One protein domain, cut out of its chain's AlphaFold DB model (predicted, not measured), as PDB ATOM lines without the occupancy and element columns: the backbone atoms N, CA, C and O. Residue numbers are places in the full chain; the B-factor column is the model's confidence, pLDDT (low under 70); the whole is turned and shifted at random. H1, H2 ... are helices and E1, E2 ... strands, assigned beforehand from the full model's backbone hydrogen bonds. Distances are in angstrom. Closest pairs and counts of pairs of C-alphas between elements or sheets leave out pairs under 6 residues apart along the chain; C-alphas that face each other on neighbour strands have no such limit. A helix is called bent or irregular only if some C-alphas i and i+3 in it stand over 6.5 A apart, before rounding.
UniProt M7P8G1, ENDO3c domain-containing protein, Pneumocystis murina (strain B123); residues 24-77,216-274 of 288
ATOM      1  N   LYS A  24      77.722 -91.052   7.982       93.75
ATOM      2  CA  LYS A  24      77.094 -90.864   9.295       93.75
ATOM      3  C   LYS A  24      76.156 -92.030   9.583       93.75
ATOM      4  O   LYS A  24      75.467 -92.513   8.686       93.75
ATOM      5  N   ILE A  25      76.100 -92.460  10.836       94.19
ATOM      6  CA  ILE A  25      75.162 -93.498  11.266       94.19
ATOM      7  C   ILE A  25      73.790 -92.845  11.481       94.19
ATOM      8  O   ILE A  25      73.708 -91.744  12.020       94.19
ATOM      9  N   SER A  26      72.724 -93.483  11.003       92.38
ATOM     10  CA  SER A  26      71.340 -93.073  11.254       92.38
ATOM     11  C   SER A  26      70.941 -93.252  12.720       92.38
ATOM     12  O   SER A  26      71.569 -94.005  13.462       92.38
ATOM     13  N   ASP A  27      69.812 -92.660  13.105       87.38
ATOM     14  CA  ASP A  27      69.274 -92.770  14.468       87.38
ATOM     15  C   ASP A  27      68.944 -94.217  14.872       87.38
ATOM     16  O   ASP A  27      69.074 -94.585  16.035       87.38
ATOM     17  N   CYS A  28      68.579 -95.077  13.912       86.38
ATOM     18  CA  CYS A  28      68.353 -96.502  14.175       86.38
ATOM     19  C   CYS A  28      69.647 -97.317  14.356       86.38
ATOM     20  O   CYS A  28      69.585 -98.529  14.544       86.38
ATOM     21  N   GLY A  29      70.822 -96.690  14.243       89.56
ATOM     22  CA  GLY A  29      72.116 -97.320  14.499       89.56
ATOM     23  C   GLY A  29      72.581 -98.324  13.443       89.56
ATOM     24  O   GLY A  29      73.682 -98.848  13.577       89.56
ATOM     25  N   MET A  30      71.777 -98.588  12.404       91.94
ATOM     26  CA  MET A  30      72.015 -99.644  11.407       91.94
ATOM     27  C   MET A  30      72.273 -99.141   9.987       91.94
ATOM     28  O   MET A  30      72.802 -99.895   9.170       91.94
ATOM     29  N   ILE A  31      71.910 -97.895   9.676       93.31
ATOM     30  CA  ILE A  31      72.036 -97.343   8.325       93.31
ATOM     31  C   ILE A  31      73.208 -96.363   8.292       93.31
ATOM     32  O   ILE A  31      73.328 -95.478   9.135       93.31
ATOM     33  N   LEU A  32      74.068 -96.525   7.297       93.81
ATOM     34  CA  LEU A  32      75.110 -95.592   6.912       93.81
ATOM     35  C   LEU A  32      74.532 -94.641   5.867       93.81
ATOM     36  O   LEU A  32      74.194 -95.063   4.762       93.81
ATOM     37  N   ASN A  33      74.414 -93.366   6.224       92.94
ATOM     38  CA  ASN A  33      74.061 -92.315   5.280       92.94
ATOM     39  C   ASN A  33      75.351 -91.645   4.800       92.94
ATOM     40  O   ASN A  33      76.161 -91.235   5.639       92.94
ATOM     41  N   PRO A  34      75.558 -91.503   3.489       90.88
ATOM     42  CA  PRO A  34      76.727 -90.811   2.980       90.88
ATOM     43  C   PRO A  34      76.672 -89.323   3.359       90.88
ATOM     44  O   PRO A  34      75.619 -88.682   3.320       90.88
ATOM     45  N   ILE A  35      77.814 -88.765   3.758       89.00
ATOM     46  CA  ILE A  35      77.971 -87.330   4.010       89.00
ATOM     47  C   ILE A  35      78.374 -86.685   2.688       89.00
ATOM     48  O   ILE A  35      79.451 -86.958   2.171       89.00
ATOM     49  N   PHE A  36      77.499 -85.858   2.118       80.00
ATOM     50  CA  PHE A  36      77.776 -85.225   0.833       80.00
ATOM     51  C   PHE A  36      78.999 -84.305   0.906       80.00
ATOM     52  O   PHE A  36      79.133 -83.496   1.825       80.00
ATOM     53  N   SER A  37      79.856 -84.404  -0.109       81.25
ATOM     54  CA  SER A  37      80.952 -83.472  -0.357       81.25
ATOM     55  C   SER A  37      81.081 -83.210  -1.858       81.25
ATOM     56  O   SER A  37      80.698 -84.046  -2.681       81.25
ATOM     57  N   GLU A  38      81.672 -82.075  -2.232       80.19
ATOM     58  CA  GLU A  38      81.981 -81.760  -3.637       80.19
ATOM     59  C   GLU A  38      82.930 -82.786  -4.285       80.19
ATOM     60  O   GLU A  38      82.973 -82.933  -5.509       80.19
ATOM     61  N   GLU A  39      83.682 -83.547  -3.484       80.88
ATOM     62  CA  GLU A  39      84.528 -84.619  -4.003       80.88
ATOM     63  C   GLU A  39      83.699 -85.739  -4.652       80.88
ATOM     64  O   GLU A  39      84.184 -86.370  -5.589       80.88
ATOM     65  N   TYR A  40      82.445 -85.955  -4.236       83.50
ATOM     66  CA  TYR A  40      81.621 -87.069  -4.722       83.50
ATOM     67  C   TYR A  40      81.114 -86.819  -6.137       83.50
ATOM     68  O   TYR A  40      81.154 -87.716  -6.977       83.50
ATOM     69  N   SER A  41      80.681 -85.585  -6.420       85.00
ATOM     70  CA  SER A  41      80.167 -85.202  -7.741       85.00
ATOM     71  C   SER A  41      81.232 -85.320  -8.836       85.00
ATOM     72  O   SER A  41      80.907 -85.515 -10.004       85.00
ATOM     73  N   THR A  42      82.509 -85.249  -8.449       91.44
ATOM     74  CA  THR A  42      83.665 -85.314  -9.351       91.44
ATOM     75  C   THR A  42      84.483 -86.599  -9.211       91.44
ATOM     76  O   THR A  42      85.485 -86.759  -9.907       91.44
ATOM     77  N   LEU A  43      84.092 -87.532  -8.333       93.69
ATOM     78  CA  LEU A  43      84.891 -88.724  -8.042       93.69
ATOM     79  C   LEU A  43      85.076 -89.595  -9.284       93.69
ATOM     80  O   LEU A  43      86.200 -89.960  -9.624       93.69
ATOM     81  N   LEU A  44      83.973 -89.912  -9.966       95.25
ATOM     82  CA  LEU A  44      84.002 -90.787 -11.135       95.25
ATOM     83  C   LEU A  44      84.781 -90.163 -12.294       95.25
ATOM     84  O   LEU A  44      85.565 -90.861 -12.930       95.25
ATOM     85  N   SER A  45      84.612 -88.863 -12.554       95.38
ATOM     86  CA  SER A  45      85.351 -88.185 -13.625       95.38
ATOM     87  C   SER A  45      86.853 -88.152 -13.334       95.38
ATOM     88  O   SER A  45      87.639 -88.552 -14.190       95.38
ATOM     89  N   LYS A  46      87.259 -87.805 -12.105       95.56
ATOM     90  CA  LYS A  46      88.668 -87.859 -11.670       95.56
ATOM     91  C   LYS A  46      89.253 -89.267 -11.783       95.56
ATOM     92  O   LYS A  46      90.376 -89.434 -12.261       95.56
ATOM     93  N   ALA A  47      88.491 -90.281 -11.369       96.56
ATOM     94  CA  ALA A  47      88.897 -91.675 -11.489       96.56
ATOM     95  C   ALA A  47      89.092 -92.073 -12.956       96.56
ATOM     96  O   ALA A  47      90.115 -92.657 -13.299       96.56
ATOM     97  N   LEU A  48      88.155 -91.718 -13.836       97.69
ATOM     98  CA  LEU A  48      88.247 -92.000 -15.267       97.69
ATOM     99  C   LEU A  48      89.437 -91.299 -15.920       97.69
ATOM    100  O   LEU A  48      90.201 -91.958 -16.615       97.69
ATOM    101  N   GLU A  49      89.655 -90.010 -15.659       98.00
ATOM    102  CA  GLU A  49      90.826 -89.288 -16.170       98.00
ATOM    103  C   GLU A  49      92.139 -89.963 -15.759       98.00
ATOM    104  O   GLU A  49      93.056 -90.109 -16.569       98.00
ATOM    105  N   HIS A  50      92.230 -90.399 -14.502       98.00
ATOM    106  CA  HIS A  50      93.383 -91.128 -13.992       98.00
ATOM    107  C   HIS A  50      93.553 -92.490 -14.684       98.00
ATOM    108  O   HIS A  50      94.637 -92.810 -15.176       98.00
ATOM    109  N   LEU A  51      92.478 -93.278 -14.775       98.06
ATOM    110  CA  LEU A  51      92.500 -94.603 -15.390       98.06
ATOM    111  C   LEU A  51      92.814 -94.538 -16.889       98.06
ATOM    112  O   LEU A  51      93.585 -95.358 -17.375       98.06
ATOM    113  N   ILE A  52      92.288 -93.547 -17.614       98.00
ATOM    114  CA  ILE A  52      92.566 -93.324 -19.041       98.00
ATOM    115  C   ILE A  52      94.048 -93.002 -19.260       98.00
ATOM    116  O   ILE A  52      94.661 -93.562 -20.169       98.00
ATOM    117  N   LYS A  53      94.648 -92.164 -18.401       97.88
ATOM    118  CA  LYS A  53      96.094 -91.885 -18.438       97.88
ATOM    119  C   LYS A  53      96.924 -93.147 -18.199       97.88
ATOM    120  O   LYS A  53      97.940 -93.336 -18.860       97.88
ATOM    121  N   ALA A  54      96.494 -94.012 -17.280       96.81
ATOM    122  CA  ALA A  54      97.174 -95.274 -16.994       96.81
ATOM    123  C   ALA A  54      96.986 -96.322 -18.109       96.81
ATOM    124  O   ALA A  54      97.892 -97.106 -18.391       96.81
ATOM    125  N   ASN A  55      95.807 -96.366 -18.734       95.00
ATOM    126  CA  ASN A  55      95.492 -97.264 -19.838       95.00
ATOM    127  C   ASN A  55      94.364 -96.683 -20.722       95.00
ATOM    128  O   ASN A  55      93.199 -96.699 -20.311       95.00
ATOM    129  N   PRO A  56      94.657 -96.281 -21.977       94.38
ATOM    130  CA  PRO A  56      93.669 -95.674 -22.875       94.38
ATOM    131  C   PRO A  56      92.433 -96.533 -23.164       94.38
ATOM    132  O   PRO A  56      91.399 -96.008 -23.566       94.38
ATOM    133  N   ARG A  57      92.478 -97.855 -22.928       92.94
ATOM    134  CA  ARG A  57      91.298 -98.722 -23.098       92.94
ATOM    135  C   ARG A  57      90.139 -98.318 -22.191       92.94
ATOM    136  O   ARG A  57      88.997 -98.543 -22.572       92.94
ATOM    137  N   PHE A  58      90.400 -97.699 -21.036       95.62
ATOM    138  CA  PHE A  58      89.329 -97.196 -20.173       95.62
ATOM    139  C   PHE A  58      88.499 -96.088 -20.829       95.62
ATOM    140  O   PHE A  58      87.329 -95.964 -20.481       95.62
ATOM    141  N   GLN A  59      89.038 -95.361 -21.815       95.00
ATOM    142  CA  GLN A  59      88.280 -94.346 -22.548       95.00
ATOM    143  C   GLN A  59      87.108 -94.996 -23.291       95.00
ATOM    144  O   GLN A  59      85.952 -94.673 -23.030       95.00
ATOM    145  N   ILE A  60      87.407 -96.009 -24.107       92.12
ATOM    146  CA  ILE A  60      86.406 -96.771 -24.869       92.12
ATOM    147  C   ILE A  60      85.353 -97.372 -23.926       92.12
ATOM    148  O   ILE A  60      84.157 -97.349 -24.207       92.12
ATOM    149  N   LEU A  61      85.785 -97.901 -22.777       92.50
ATOM    150  CA  LEU A  61      84.871 -98.494 -21.797       92.50
ATOM    151  C   LEU A  61      83.953 -97.457 -21.155       92.50
ATOM    152  O   LEU A  61      82.778 -97.754 -20.951       92.50
ATOM    153  N   SER A  62      84.471 -96.267 -20.853       93.69
ATOM    154  CA  SER A  62      83.698 -95.173 -20.264       93.69
ATOM    155  C   SER A  62      82.681 -94.570 -21.235       93.69
ATOM    156  O   SER A  62      81.604 -94.166 -20.813       93.69
ATOM    157  N   GLU A  63      82.975 -94.592 -22.536       93.44
ATOM    158  CA  GLU A  63      82.031 -94.192 -23.585       93.44
ATOM    159  C   GLU A  63      80.912 -95.234 -23.766       93.44
ATOM    160  O   GLU A  63      79.776 -94.889 -24.085       93.44
ATOM    161  N   CYS A  64      81.209 -96.518 -23.528       91.50
ATOM    162  CA  CYS A  64      80.241 -97.608 -23.675       91.50
ATOM    163  C   CYS A  64      79.381 -97.861 -22.427       91.50
ATOM    164  O   CYS A  64      78.277 -98.401 -22.541       91.50
ATOM    165  N   PHE A  65      79.892 -97.563 -21.230       91.88
ATOM    166  CA  PHE A  65      79.269 -97.958 -19.967       91.88
ATOM    167  C   PHE A  65      79.343 -96.849 -18.916       91.88
ATOM    168  O   PHE A  65      80.402 -96.285 -18.666       91.88
ATOM    169  N   SER A  66      78.232 -96.622 -18.210       91.56
ATOM    170  CA  SER A  66      78.189 -95.717 -17.057       91.56
ATOM    171  C   SER A  66      78.373 -96.483 -15.744       91.56
ATOM    172  O   SER A  66      77.610 -97.406 -15.448       91.56
ATOM    173  N   CYS A  67      79.381 -96.107 -14.952       93.62
ATOM    174  CA  CYS A  67      79.690 -96.730 -13.664       93.62
ATOM    175  C   CYS A  67      78.746 -96.228 -12.560       93.62
ATOM    176  O   CYS A  67      79.138 -95.445 -11.699       93.62
ATOM    177  N   LEU A  68      77.496 -96.700 -12.580       91.44
ATOM    178  CA  LEU A  68      76.465 -96.295 -11.614       91.44
ATOM    179  C   LEU A  68      76.891 -96.424 -10.138       91.44
ATOM    180  O   LEU A  68      76.642 -95.487  -9.392       91.44
ATOM    181  N   PRO A  69      77.571 -97.499  -9.677       91.69
ATOM    182  CA  PRO A  69      77.907 -97.627  -8.255       91.69
ATOM    183  C   PRO A  69      78.801 -96.514  -7.702       91.69
ATOM    184  O   PRO A  69      78.763 -96.271  -6.499       91.69
ATOM    185  N   PHE A  70      79.593 -95.875  -8.568       93.94
ATOM    186  CA  PHE A  70      80.487 -94.768  -8.228       93.94
ATOM    187  C   PHE A  70      80.052 -93.447  -8.882       93.94
ATOM    188  O   PHE A  70      80.810 -92.481  -8.848       93.94
ATOM    189  N   SER A  71      78.854 -93.386  -9.479       93.12
ATOM    190  CA  SER A  71      78.259 -92.123  -9.923       93.12
ATOM    191  C   SER A  71      77.823 -91.293  -8.710       93.12
ATOM    192  O   SER A  71      77.676 -91.849  -7.618       93.12
ATOM    193  N   PRO A  72      77.580 -89.980  -8.866       91.19
ATOM    194  CA  PRO A  72      77.080 -89.154  -7.771       91.19
ATOM    195  C   PRO A  72      75.833 -89.757  -7.110       91.19
ATOM    196  O   PRO A  72      75.749 -89.805  -5.889       91.19
ATOM    197  N   GLU A  73      74.910 -90.303  -7.901       90.12
ATOM    198  CA  GLU A  73      73.695 -90.956  -7.412       90.12
ATOM    199  C   GLU A  73      74.016 -92.238  -6.636       90.12
ATOM    200  O   GLU A  73      73.508 -92.426  -5.532       90.12
ATOM    201  N   GLY A  74      74.894 -93.096  -7.168       90.38
ATOM    202  CA  GLY A  74      75.284 -94.342  -6.502       90.38
ATOM    203  C   GLY A  74      76.066 -94.128  -5.204       90.38
ATOM    204  O   GLY A  74      75.958 -94.928  -4.277       90.38
ATOM    205  N   LEU A  75      76.830 -93.038  -5.107       91.50
ATOM    206  CA  LEU A  75      77.535 -92.635  -3.885       91.50
ATOM    207  C   LEU A  75      76.603 -92.008  -2.838       91.50
ATOM    208  O   LEU A  75      76.979 -91.912  -1.673       91.50
ATOM    209  N   MET A  76      75.405 -91.580  -3.242       89.44
ATOM    210  CA  MET A  76      74.371 -91.031  -2.357       89.44
ATOM    211  C   MET A  76      73.418 -92.096  -1.804       89.44
ATOM    212  O   MET A  76      72.520 -91.777  -1.025       89.44
ATOM    213  N   GLU A  77      73.616 -93.363  -2.160       89.00
ATOM    214  CA  GLU A  77      72.830 -94.469  -1.624       89.00
ATOM    215  C   GLU A  77      73.101 -94.670  -0.128       89.00
ATOM    216  O   GLU A  77      74.244 -94.791   0.313       89.00
ATOM    217  N   SER A 216      89.797-107.494  -6.342       96.62
ATOM    218  CA  SER A 216      89.579-108.913  -6.051       96.62
ATOM    219  C   SER A 216      90.327-109.802  -7.043       96.62
ATOM    220  O   SER A 216      89.823-110.181  -8.100       96.62
ATOM    221  N   THR A 217      91.566-110.159  -6.710       95.31
ATOM    222  CA  THR A 217      92.386-111.031  -7.576       95.31
ATOM    223  C   THR A 217      91.857-112.466  -7.680       95.31
ATOM    224  O   THR A 217      92.186-113.185  -8.623       95.31
ATOM    225  N   GLY A 218      91.009-112.893  -6.739       91.50
ATOM    226  CA  GLY A 218      90.313-114.180  -6.783       91.50
ATOM    227  C   GLY A 218      89.103-114.208  -7.722       91.50
ATOM    228  O   GLY A 218      88.616-115.292  -8.043       91.50
ATOM    229  N   ASP A 219      88.619-113.049  -8.180       93.19
ATOM    230  CA  ASP A 219      87.469-112.955  -9.076       93.19
ATOM    231  C   ASP A 219      87.840-113.395 -10.502       93.19
ATOM    232  O   ASP A 219      88.683-112.796 -11.174       93.19
ATOM    233  N   LEU A 220      87.191-114.456 -10.990       89.38
ATOM    234  CA  LEU A 220      87.460-115.006 -12.322       89.38
ATOM    235  C   LEU A 220      87.068-114.052 -13.460       89.38
ATOM    236  O   LEU A 220      87.672-114.114 -14.533       89.38
ATOM    237  N   GLY A 221      86.076-113.186 -13.246       90.44
ATOM    238  CA  GLY A 221      85.695-112.138 -14.189       90.44
ATOM    239  C   GLY A 221      86.785-111.076 -14.293       90.44
ATOM    240  O   GLY A 221      87.245-110.784 -15.394       90.44
ATOM    241  N   ILE A 222      87.291-110.575 -13.165       94.19
ATOM    242  CA  ILE A 222      88.407-109.621 -13.155       94.19
ATOM    243  C   ILE A 222      89.654-110.260 -13.777       94.19
ATOM    244  O   ILE A 222      90.243-109.675 -14.683       94.19
ATOM    245  N   GLN A 223      90.019-111.486 -13.380       93.44
ATOM    246  CA  GLN A 223      91.151-112.210 -13.975       93.44
ATOM    247  C   GLN A 223      91.040-112.301 -15.503       93.44
ATOM    248  O   GLN A 223      91.997-112.005 -16.223       93.44
ATOM    249  N   ARG A 224      89.868-112.711 -16.007       90.56
ATOM    250  CA  ARG A 224      89.608-112.838 -17.445       90.56
ATOM    251  C   ARG A 224      89.692-111.487 -18.150       90.56
ATOM    252  O   ARG A 224      90.311-111.394 -19.206       90.56
ATOM    253  N   GLY A 225      89.081-110.451 -17.585       92.50
ATOM    254  CA  GLY A 225      89.053-109.125 -18.191       92.50
ATOM    255  C   GLY A 225      90.430-108.462 -18.200       92.50
ATOM    256  O   GLY A 225      90.831-107.911 -19.220       92.50
ATOM    257  N   MET A 226      91.218-108.614 -17.133       94.00
ATOM    258  CA  MET A 226      92.616-108.170 -17.112       94.00
ATOM    259  C   MET A 226      93.463-108.926 -18.142       94.00
ATOM    260  O   MET A 226      94.291-108.325 -18.825       94.00
ATOM    261  N   ALA A 227      93.235-110.233 -18.323       91.31
ATOM    262  CA  ALA A 227      93.926-111.014 -19.350       91.31
ATOM    263  C   ALA A 227      93.602-110.510 -20.765       91.31
ATOM    264  O   ALA A 227      94.523-110.302 -21.558       91.31
ATOM    265  N   LEU A 228      92.330-110.208 -21.048       90.12
ATOM    266  CA  LEU A 228      91.907-109.547 -22.289       90.12
ATOM    267  C   LEU A 228      92.568-108.170 -22.456       90.12
ATOM    268  O   LEU A 228      93.084-107.847 -23.527       90.12
ATOM    269  N   MET A 229      92.641-107.376 -21.385       88.81
ATOM    270  CA  MET A 229      93.328-106.083 -21.396       88.81
ATOM    271  C   MET A 229      94.841-106.195 -21.637       88.81
ATOM    272  O   MET A 229      95.436-105.235 -22.120       88.81
ATOM    273  N   LYS A 230      95.460-107.347 -21.369       87.75
ATOM    274  CA  LYS A 230      96.858-107.646 -21.723       87.75
ATOM    275  C   LYS A 230      96.999-108.260 -23.126       87.75
ATOM    276  O   LYS A 230      98.106-108.558 -23.554       87.75
ATOM    277  N   GLY A 231      95.890-108.469 -23.842       85.38
ATOM    278  CA  GLY A 231      95.872-109.123 -25.154       85.38
ATOM    279  C   GLY A 231      96.117-110.634 -25.093       85.38
ATOM    280  O   GLY A 231      96.451-111.237 -26.109       85.38
ATOM    281  N   LYS A 232      95.978-111.262 -23.916       84.00
ATOM    282  CA  LYS A 232      96.126-112.715 -23.779       84.00
ATOM    283  C   LYS A 232      94.939-113.426 -24.433       84.00
ATOM    284  O   LYS A 232      93.790-113.008 -24.290       84.00
ATOM    285  N   ASN A 233      95.218-114.556 -25.081       77.50
ATOM    286  CA  ASN A 233      94.176-115.476 -25.519       77.50
ATOM    287  C   ASN A 233      93.538-116.141 -24.286       77.50
ATOM    288  O   ASN A 233      94.225-116.774 -23.486       77.50
ATOM    289  N   ILE A 234      92.226-115.969 -24.131       77.88
ATOM    290  CA  ILE A 234      91.438-116.485 -23.002       77.88
ATOM    291  C   ILE A 234      90.730-117.812 -23.312       77.88
ATOM    292  O   ILE A 234      89.853-118.231 -22.552       77.88
ATOM    293  N   SER A 235      91.073-118.464 -24.427       74.00
ATOM    294  CA  SER A 235      90.571-119.796 -24.762       74.00
ATOM    295  C   SER A 235      90.846-120.794 -23.640       74.00
ATOM    296  O   SER A 235      91.854-120.725 -22.934       74.00
ATOM    297  N   LYS A 236      89.906-121.726 -23.466       61.91
ATOM    298  CA  LYS A 236      89.930-122.714 -22.386       61.91
ATOM    299  C   LYS A 236      91.238-123.519 -22.456       61.91
ATOM    300  O   LYS A 236      91.503-124.115 -23.500       61.91
ATOM    301  N   PRO A 237      92.052-123.570 -21.387       59.81
ATOM    302  CA  PRO A 237      93.207-124.453 -21.380       59.81
ATOM    303  C   PRO A 237      92.733-125.911 -21.450       59.81
ATOM    304  O   PRO A 237      91.790-126.296 -20.761       59.81
ATOM    305  N   ASN A 238      93.401-126.728 -22.271       52.38
ATOM    306  CA  ASN A 238      93.030-128.133 -22.489       52.38
ATOM    307  C   ASN A 238      93.149-128.996 -21.215       52.38
ATOM    308  O   ASN A 238      92.527-130.054 -21.140       52.38
ATOM    309  N   LYS A 239      93.929-128.559 -20.211       54.78
ATOM    310  CA  LYS A 239      94.078-129.184 -18.882       54.78
ATOM    311  C   LYS A 239      94.422-128.121 -17.823       54.78
ATOM    312  O   LYS A 239      95.207-127.221 -18.104       54.78
ATOM    313  N   GLY A 240      93.885-128.254 -16.605       59.00
ATOM    314  CA  GLY A 240      94.234-127.423 -15.437       59.00
ATOM    315  C   GLY A 240      93.076-126.613 -14.833       59.00
ATOM    316  O   GLY A 240      91.997-126.510 -15.414       59.00
ATOM    317  N   LYS A 241      93.297-126.047 -13.634       60.19
ATOM    318  CA  LYS A 241      92.352-125.116 -12.986       60.19
ATOM    319  C   LYS A 241      92.281-123.814 -13.789       60.19
ATOM    320  O   LYS A 241      93.304-123.307 -14.241       60.19
ATOM    321  N   TRP A 242      91.077-123.268 -13.941       67.81
ATOM    322  CA  TRP A 242      90.845-122.044 -14.704       67.81
ATOM    323  C   TRP A 242      91.499-120.847 -13.997       67.81
ATOM    324  O   TRP A 242      91.017-120.404 -12.959       67.81
ATOM    325  N   LYS A 243      92.623-120.360 -14.532       76.62
ATOM    326  CA  LYS A 243      93.351-119.194 -14.019       76.62
ATOM    327  C   LYS A 243      93.865-118.384 -15.204       76.62
ATOM    328  O   LYS A 243      94.725-118.857 -15.941       76.62
ATOM    329  N   TYR A 244      93.309-117.192 -15.413       84.94
ATOM    330  CA  TYR A 244      93.657-116.352 -16.570       84.94
ATOM    331  C   TYR A 244      94.886-115.471 -16.312       84.94
ATOM    332  O   TYR A 244      95.615-115.111 -17.238       84.94
ATOM    333  N   MET A 245      95.114-115.122 -15.045       89.44
ATOM    334  CA  MET A 245      96.224-114.285 -14.607       89.44
ATOM    335  C   MET A 245      96.635-114.661 -13.178       89.44
ATOM    336  O   MET A 245      95.808-115.124 -12.390       89.44
ATOM    337  N   SER A 246      97.922-114.531 -12.857       91.62
ATOM    338  CA  SER A 246      98.411-114.701 -11.481       91.62
ATOM    339  C   SER A 246      98.072-113.506 -10.593       91.62
ATOM    340  O   SER A 246      97.826-112.412 -11.093       91.62
ATOM    341  N   HIS A 247      98.049-113.729  -9.274       93.62
ATOM    342  CA  HIS A 247      97.810-112.668  -8.297       93.62
ATOM    343  C   HIS A 247      98.853-111.556  -8.465       93.62
ATOM    344  O   HIS A 247      98.505-110.386  -8.576       93.62
ATOM    345  N   GLU A 248     100.121-111.939  -8.595       95.62
ATOM    346  CA  GLU A 248     101.264-111.043  -8.739       95.62
ATOM    347  C   GLU A 248     101.175-110.218 -10.029       95.62
ATOM    348  O   GLU A 248     101.345-109.001  -9.994       95.62
ATOM    349  N   GLU A 249     100.839-110.853 -11.160       94.56
ATOM    350  CA  GLU A 249     100.623-110.138 -12.425       94.56
ATOM    351  C   GLU A 249      99.466-109.137 -12.330       94.56
ATOM    352  O   GLU A 249      99.574-108.036 -12.870       94.56
ATOM    353  N   MET A 250      98.360-109.504 -11.670       97.06
ATOM    354  CA  MET A 250      97.218-108.603 -11.502       97.06
ATOM    355  C   MET A 250      97.587-107.401 -10.635       97.06
ATOM    356  O   MET A 250      97.272-106.273 -11.001       97.06
ATOM    357  N   ILE A 251      98.279-107.630  -9.517       97.56
ATOM    358  CA  ILE A 251      98.730-106.554  -8.630       97.56
ATOM    359  C   ILE A 251      99.659-105.597  -9.379       97.56
ATOM    360  O   ILE A 251      99.422-104.393  -9.357       97.56
ATOM    361  N   GLN A 252     100.655-106.112 -10.106       97.12
ATOM    362  CA  GLN A 252     101.571-105.282 -10.896       97.12
ATOM    363  C   GLN A 252     100.842-104.469 -11.973       97.12
ATOM    364  O   GLN A 252     101.112-103.284 -12.144       97.12
ATOM    365  N   MET A 253      99.906-105.093 -12.692       96.44
ATOM    366  CA  MET A 253      99.138-104.429 -13.747       96.44
ATOM    367  C   MET A 253      98.202-103.343 -13.204       96.44
ATOM    368  O   MET A 253      97.984-102.341 -13.881       96.44
ATOM    369  N   ALA A 254      97.641-103.551 -12.013       97.62
ATOM    370  CA  ALA A 254      96.668-102.654 -11.402       97.62
ATOM    371  C   ALA A 254      97.289-101.575 -10.506       97.62
ATOM    372  O   ALA A 254      96.569-100.696 -10.036       97.62
ATOM    373  N   GLU A 255      98.596-101.617 -10.246       97.69
ATOM    374  CA  GLU A 255      99.261-100.620  -9.405       97.69
ATOM    375  C   GLU A 255      99.103 -99.184  -9.944       97.69
ATOM    376  O   GLU A 255      98.724 -98.309  -9.162       97.69
ATOM    377  N   PRO A 256      99.236 -98.919 -11.264       98.06
ATOM    378  CA  PRO A 256      98.977 -97.594 -11.829       98.06
ATOM    379  C   PRO A 256      97.510 -97.150 -11.778       98.06
ATOM    380  O   PRO A 256      97.222 -96.040 -12.201       98.06
ATOM    381  N   TRP A 257      96.578 -98.009 -11.347       97.69
ATOM    382  CA  TRP A 257      95.152 -97.674 -11.234       97.69
ATOM    383  C   TRP A 257      94.780 -97.159  -9.848       97.69
ATOM    384  O   TRP A 257      93.641 -96.740  -9.646       97.69
ATOM    385  N   ARG A 258      95.691 -97.232  -8.871       96.69
ATOM    386  CA  ARG A 258      95.447 -96.701  -7.529       96.69
ATOM    387  C   ARG A 258      95.268 -95.177  -7.575       96.69
ATOM    388  O   ARG A 258      96.064 -94.499  -8.219       96.69
ATOM    389  N   PRO A 259      94.316 -94.614  -6.808       95.50
ATOM    390  CA  PRO A 259      93.500 -95.268  -5.778       95.50
ATOM    391  C   PRO A 259      92.118 -95.745  -6.277       95.50
ATOM    392  O   PRO A 259      91.182 -95.824  -5.494       95.50
ATOM    393  N   TYR A 260      91.953 -96.023  -7.572       97.25
ATOM    394  CA  TYR A 260      90.657 -96.264  -8.223       97.25
ATOM    395  C   TYR A 260      90.488 -97.692  -8.760       97.25
ATOM    396  O   TYR A 260      89.776 -97.926  -9.746       97.25
ATOM    397  N   ARG A 261      91.130 -98.681  -8.123       97.81
ATOM    398  CA  ARG A 261      91.073-100.085  -8.567       97.81
ATOM    399  C   ARG A 261      89.663-100.681  -8.535       97.81
ATOM    400  O   ARG A 261      89.368-101.539  -9.367       97.81
ATOM    401  N   SER A 262      88.771-100.194  -7.674       97.81
ATOM    402  CA  SER A 262      87.362-100.608  -7.668       97.81
ATOM    403  C   SER A 262      86.628-100.170  -8.933       97.81
ATOM    404  O   SER A 262      85.903-100.958  -9.541       97.81
ATOM    405  N   ILE A 263      86.856 -98.925  -9.368       97.44
ATOM    406  CA  ILE A 263      86.265 -98.368 -10.589       97.44
ATOM    407  C   ILE A 263      86.826 -99.112 -11.806       97.44
ATOM    408  O   ILE A 263      86.068 -99.541 -12.678       97.44
ATOM    409  N   ALA A 264      88.141 -99.357 -11.834       97.56
ATOM    410  CA  ALA A 264      88.773-100.173 -12.869       97.56
ATOM    411  C   ALA A 264      88.156-101.581 -12.940       97.56
ATOM    412  O   ALA A 264      87.752-102.027 -14.014       97.56
ATOM    413  N   SER A 265      88.017-102.254 -11.791       97.12
ATOM    414  CA  SER A 265      87.402-103.584 -11.677       97.12
ATOM    415  C   SER A 265      85.972-103.601 -12.218       97.12
ATOM    416  O   SER A 265      85.600-104.524 -12.946       97.12
ATOM    417  N   TRP A 266      85.195-102.546 -11.946       96.81
ATOM    418  CA  TRP A 266      83.842-102.403 -12.474       96.81
ATOM    419  C   TRP A 266      83.808-102.417 -14.007       96.81
ATOM    420  O   TRP A 266      83.058-103.194 -14.605       96.81
ATOM    421  N   PHE A 267      84.664-101.622 -14.653       95.81
ATOM    422  CA  PHE A 267      84.769-101.602 -16.114       95.81
ATOM    423  C   PHE A 267      85.295-102.923 -16.682       95.81
ATOM    424  O   PHE A 267      84.801-103.397 -17.704       95.81
ATOM    425  N   ILE A 268      86.243-103.566 -16.001       94.69
ATOM    426  CA  ILE A 268      86.792-104.865 -16.404       94.69
ATOM    427  C   ILE A 268      85.692-105.936 -16.450       94.69
ATOM    428  O   ILE A 268      85.619-106.695 -17.423       94.69
ATOM    429  N   TRP A 269      84.778-105.967 -15.472       92.00
ATOM    430  CA  TRP A 269      83.625-106.874 -15.520       92.00
ATOM    431  C   TRP A 269      82.739-106.639 -16.746       92.00
ATOM    432  O   TRP A 269      82.240-107.609 -17.324       92.00
ATOM    433  N   ARG A 270      82.561-105.383 -17.183       90.06
ATOM    434  CA  ARG A 270      81.774-105.070 -18.388       90.06
ATOM    435  C   ARG A 270      82.371-105.722 -19.630       90.06
ATOM    436  O   ARG A 270      81.628-106.341 -20.381       90.06
ATOM    437  N   ILE A 271      83.697-105.707 -19.776       83.06
ATOM    438  CA  ILE A 271      84.385-106.372 -20.896       83.06
ATOM    439  C   ILE A 271      84.099-107.873 -20.908       83.06
ATOM    440  O   ILE A 271      83.884-108.459 -21.961       83.06
ATOM    441  N   THR A 272      84.089-108.518 -19.740       74.88
ATOM    442  CA  THR A 272      83.911-109.978 -19.671       74.88
ATOM    443  C   THR A 272      82.489-110.463 -19.908       74.88
ATOM    444  O   THR A 272      82.306-111.606 -20.329       74.88
ATOM    445  N   ASN A 273      81.502-109.602 -19.650       63.62
ATOM    446  CA  ASN A 273      80.085-109.876 -19.880       63.62
ATOM    447  C   ASN A 273      79.637-109.513 -21.305       63.62
ATOM    448  O   ASN A 273      78.522-109.854 -21.699       63.62
ATOM    449  N   THR A 274      80.494-108.844 -22.078       46.78
ATOM    450  CA  THR A 274      80.265-108.509 -23.482       46.78
ATOM    451  C   THR A 274      81.094-109.452 -24.351       46.78
ATOM    452  O   THR A 274      82.321-109.414 -24.347       46.78
TER     453      THR A 274
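What this domain is: This is residues 24 to 77 and 216 to 274 of the 288 residues of the protein "ENDO3c domain-containing protein" of Pneumocystis murina (strain B123) (UniProt M7P8G1). A loose cluster of crossed helices is built round H7, the longest: H5 crosses it nearly at right angles, the helical hairpin of H2 and H3 packs on it from another side, and H6 meets the last residues of H2. Two extensions make the long axis: at one end the short H1 and H4 and the loop by E1, whose residues 26 to 31 stick out, and at the other the long link of residues 230 to 246. The printed part has 113 residues with seven named helices and one named strand, in the order E1, H1 to H7, and is mostly helix. It is loose, with a radius of gyration of the C-alphas of 16.6 A, and elongated, spanning 56 by 32 by 25 A.

Where its parts are: H7 holds residues 261 to 273 and is 18.6 A long, from C-alpha 261 at (91.073, -100.085, -8.567) to C-alpha 273 at (80.085, -109.876, -19.880). H2, residues 43 to 54, measures 16.6 A, H6, residues 247 to 257, 15.5 A, H5, residues 220 to 229, 14.0 A, and H3, residues 57 to 64, 11.1 A. H6 is irregular: C-alphas 253 and 256 are 7.1 A apart. H1 is residues 38 to 41 and H4 residues 72 to 75. E1 is residues 32 to 34, with C-alpha 32 at (75.110, -95.592, 6.912).

How they stand to each other: H7 and H2 are the hubs, touching three helices each. H5 touches H7 about perpendicular, at 88 degrees, the closest C-alphas being Gly 225 and Ile 268 at 5.1 A. H3 touches H7 at Leu 61 and Phe 267, whose C-alphas are 6.5 A apart. H2 only just touches H7, with 3 pairs of C-alphas within 8 A, Leu 51 and Ala 264 closest at 7.2 A; H7 does so with residues 263 to 264 alone. H2 and H3 form a hairpin at a steep tilt of 41 degrees, opposite ways, with C-alphas 52 and 58 closest at 5.2 A. H2 touches H6 with residues 50 to 54 alone, Leu 51 and Trp 257 closest at 5.8 A. H1 only just touches H4, with 3 pairs of C-alphas within 8 A, Ser 41 and Pro 72 closest at 5.0 A. E1 pairs with no named strand, but its residues 32 to 33 pair antiparallel with residues 24 to 25. In H2, H3, H5 and H7 every O i to N i+4 pair is within hydrogen-bond range, in H6 5 of 7; H1 and H4 are too short for such a pair, and their single O i to N i+3 pair is within range in H4 but not in H1.

The domain as a whole: The two C-alphas farthest apart, Asp 27 and Asn 238, are 56.4 A apart. Residues 78 to 215 are not printed, and C-alphas 77 and 216 are 22.6 A apart across this cut. The link from H5 to H6 is long, 17 residues. The mean pLDDT of the printed part is 89.2; residues 236 to 242 and 273 to 274 are under 70.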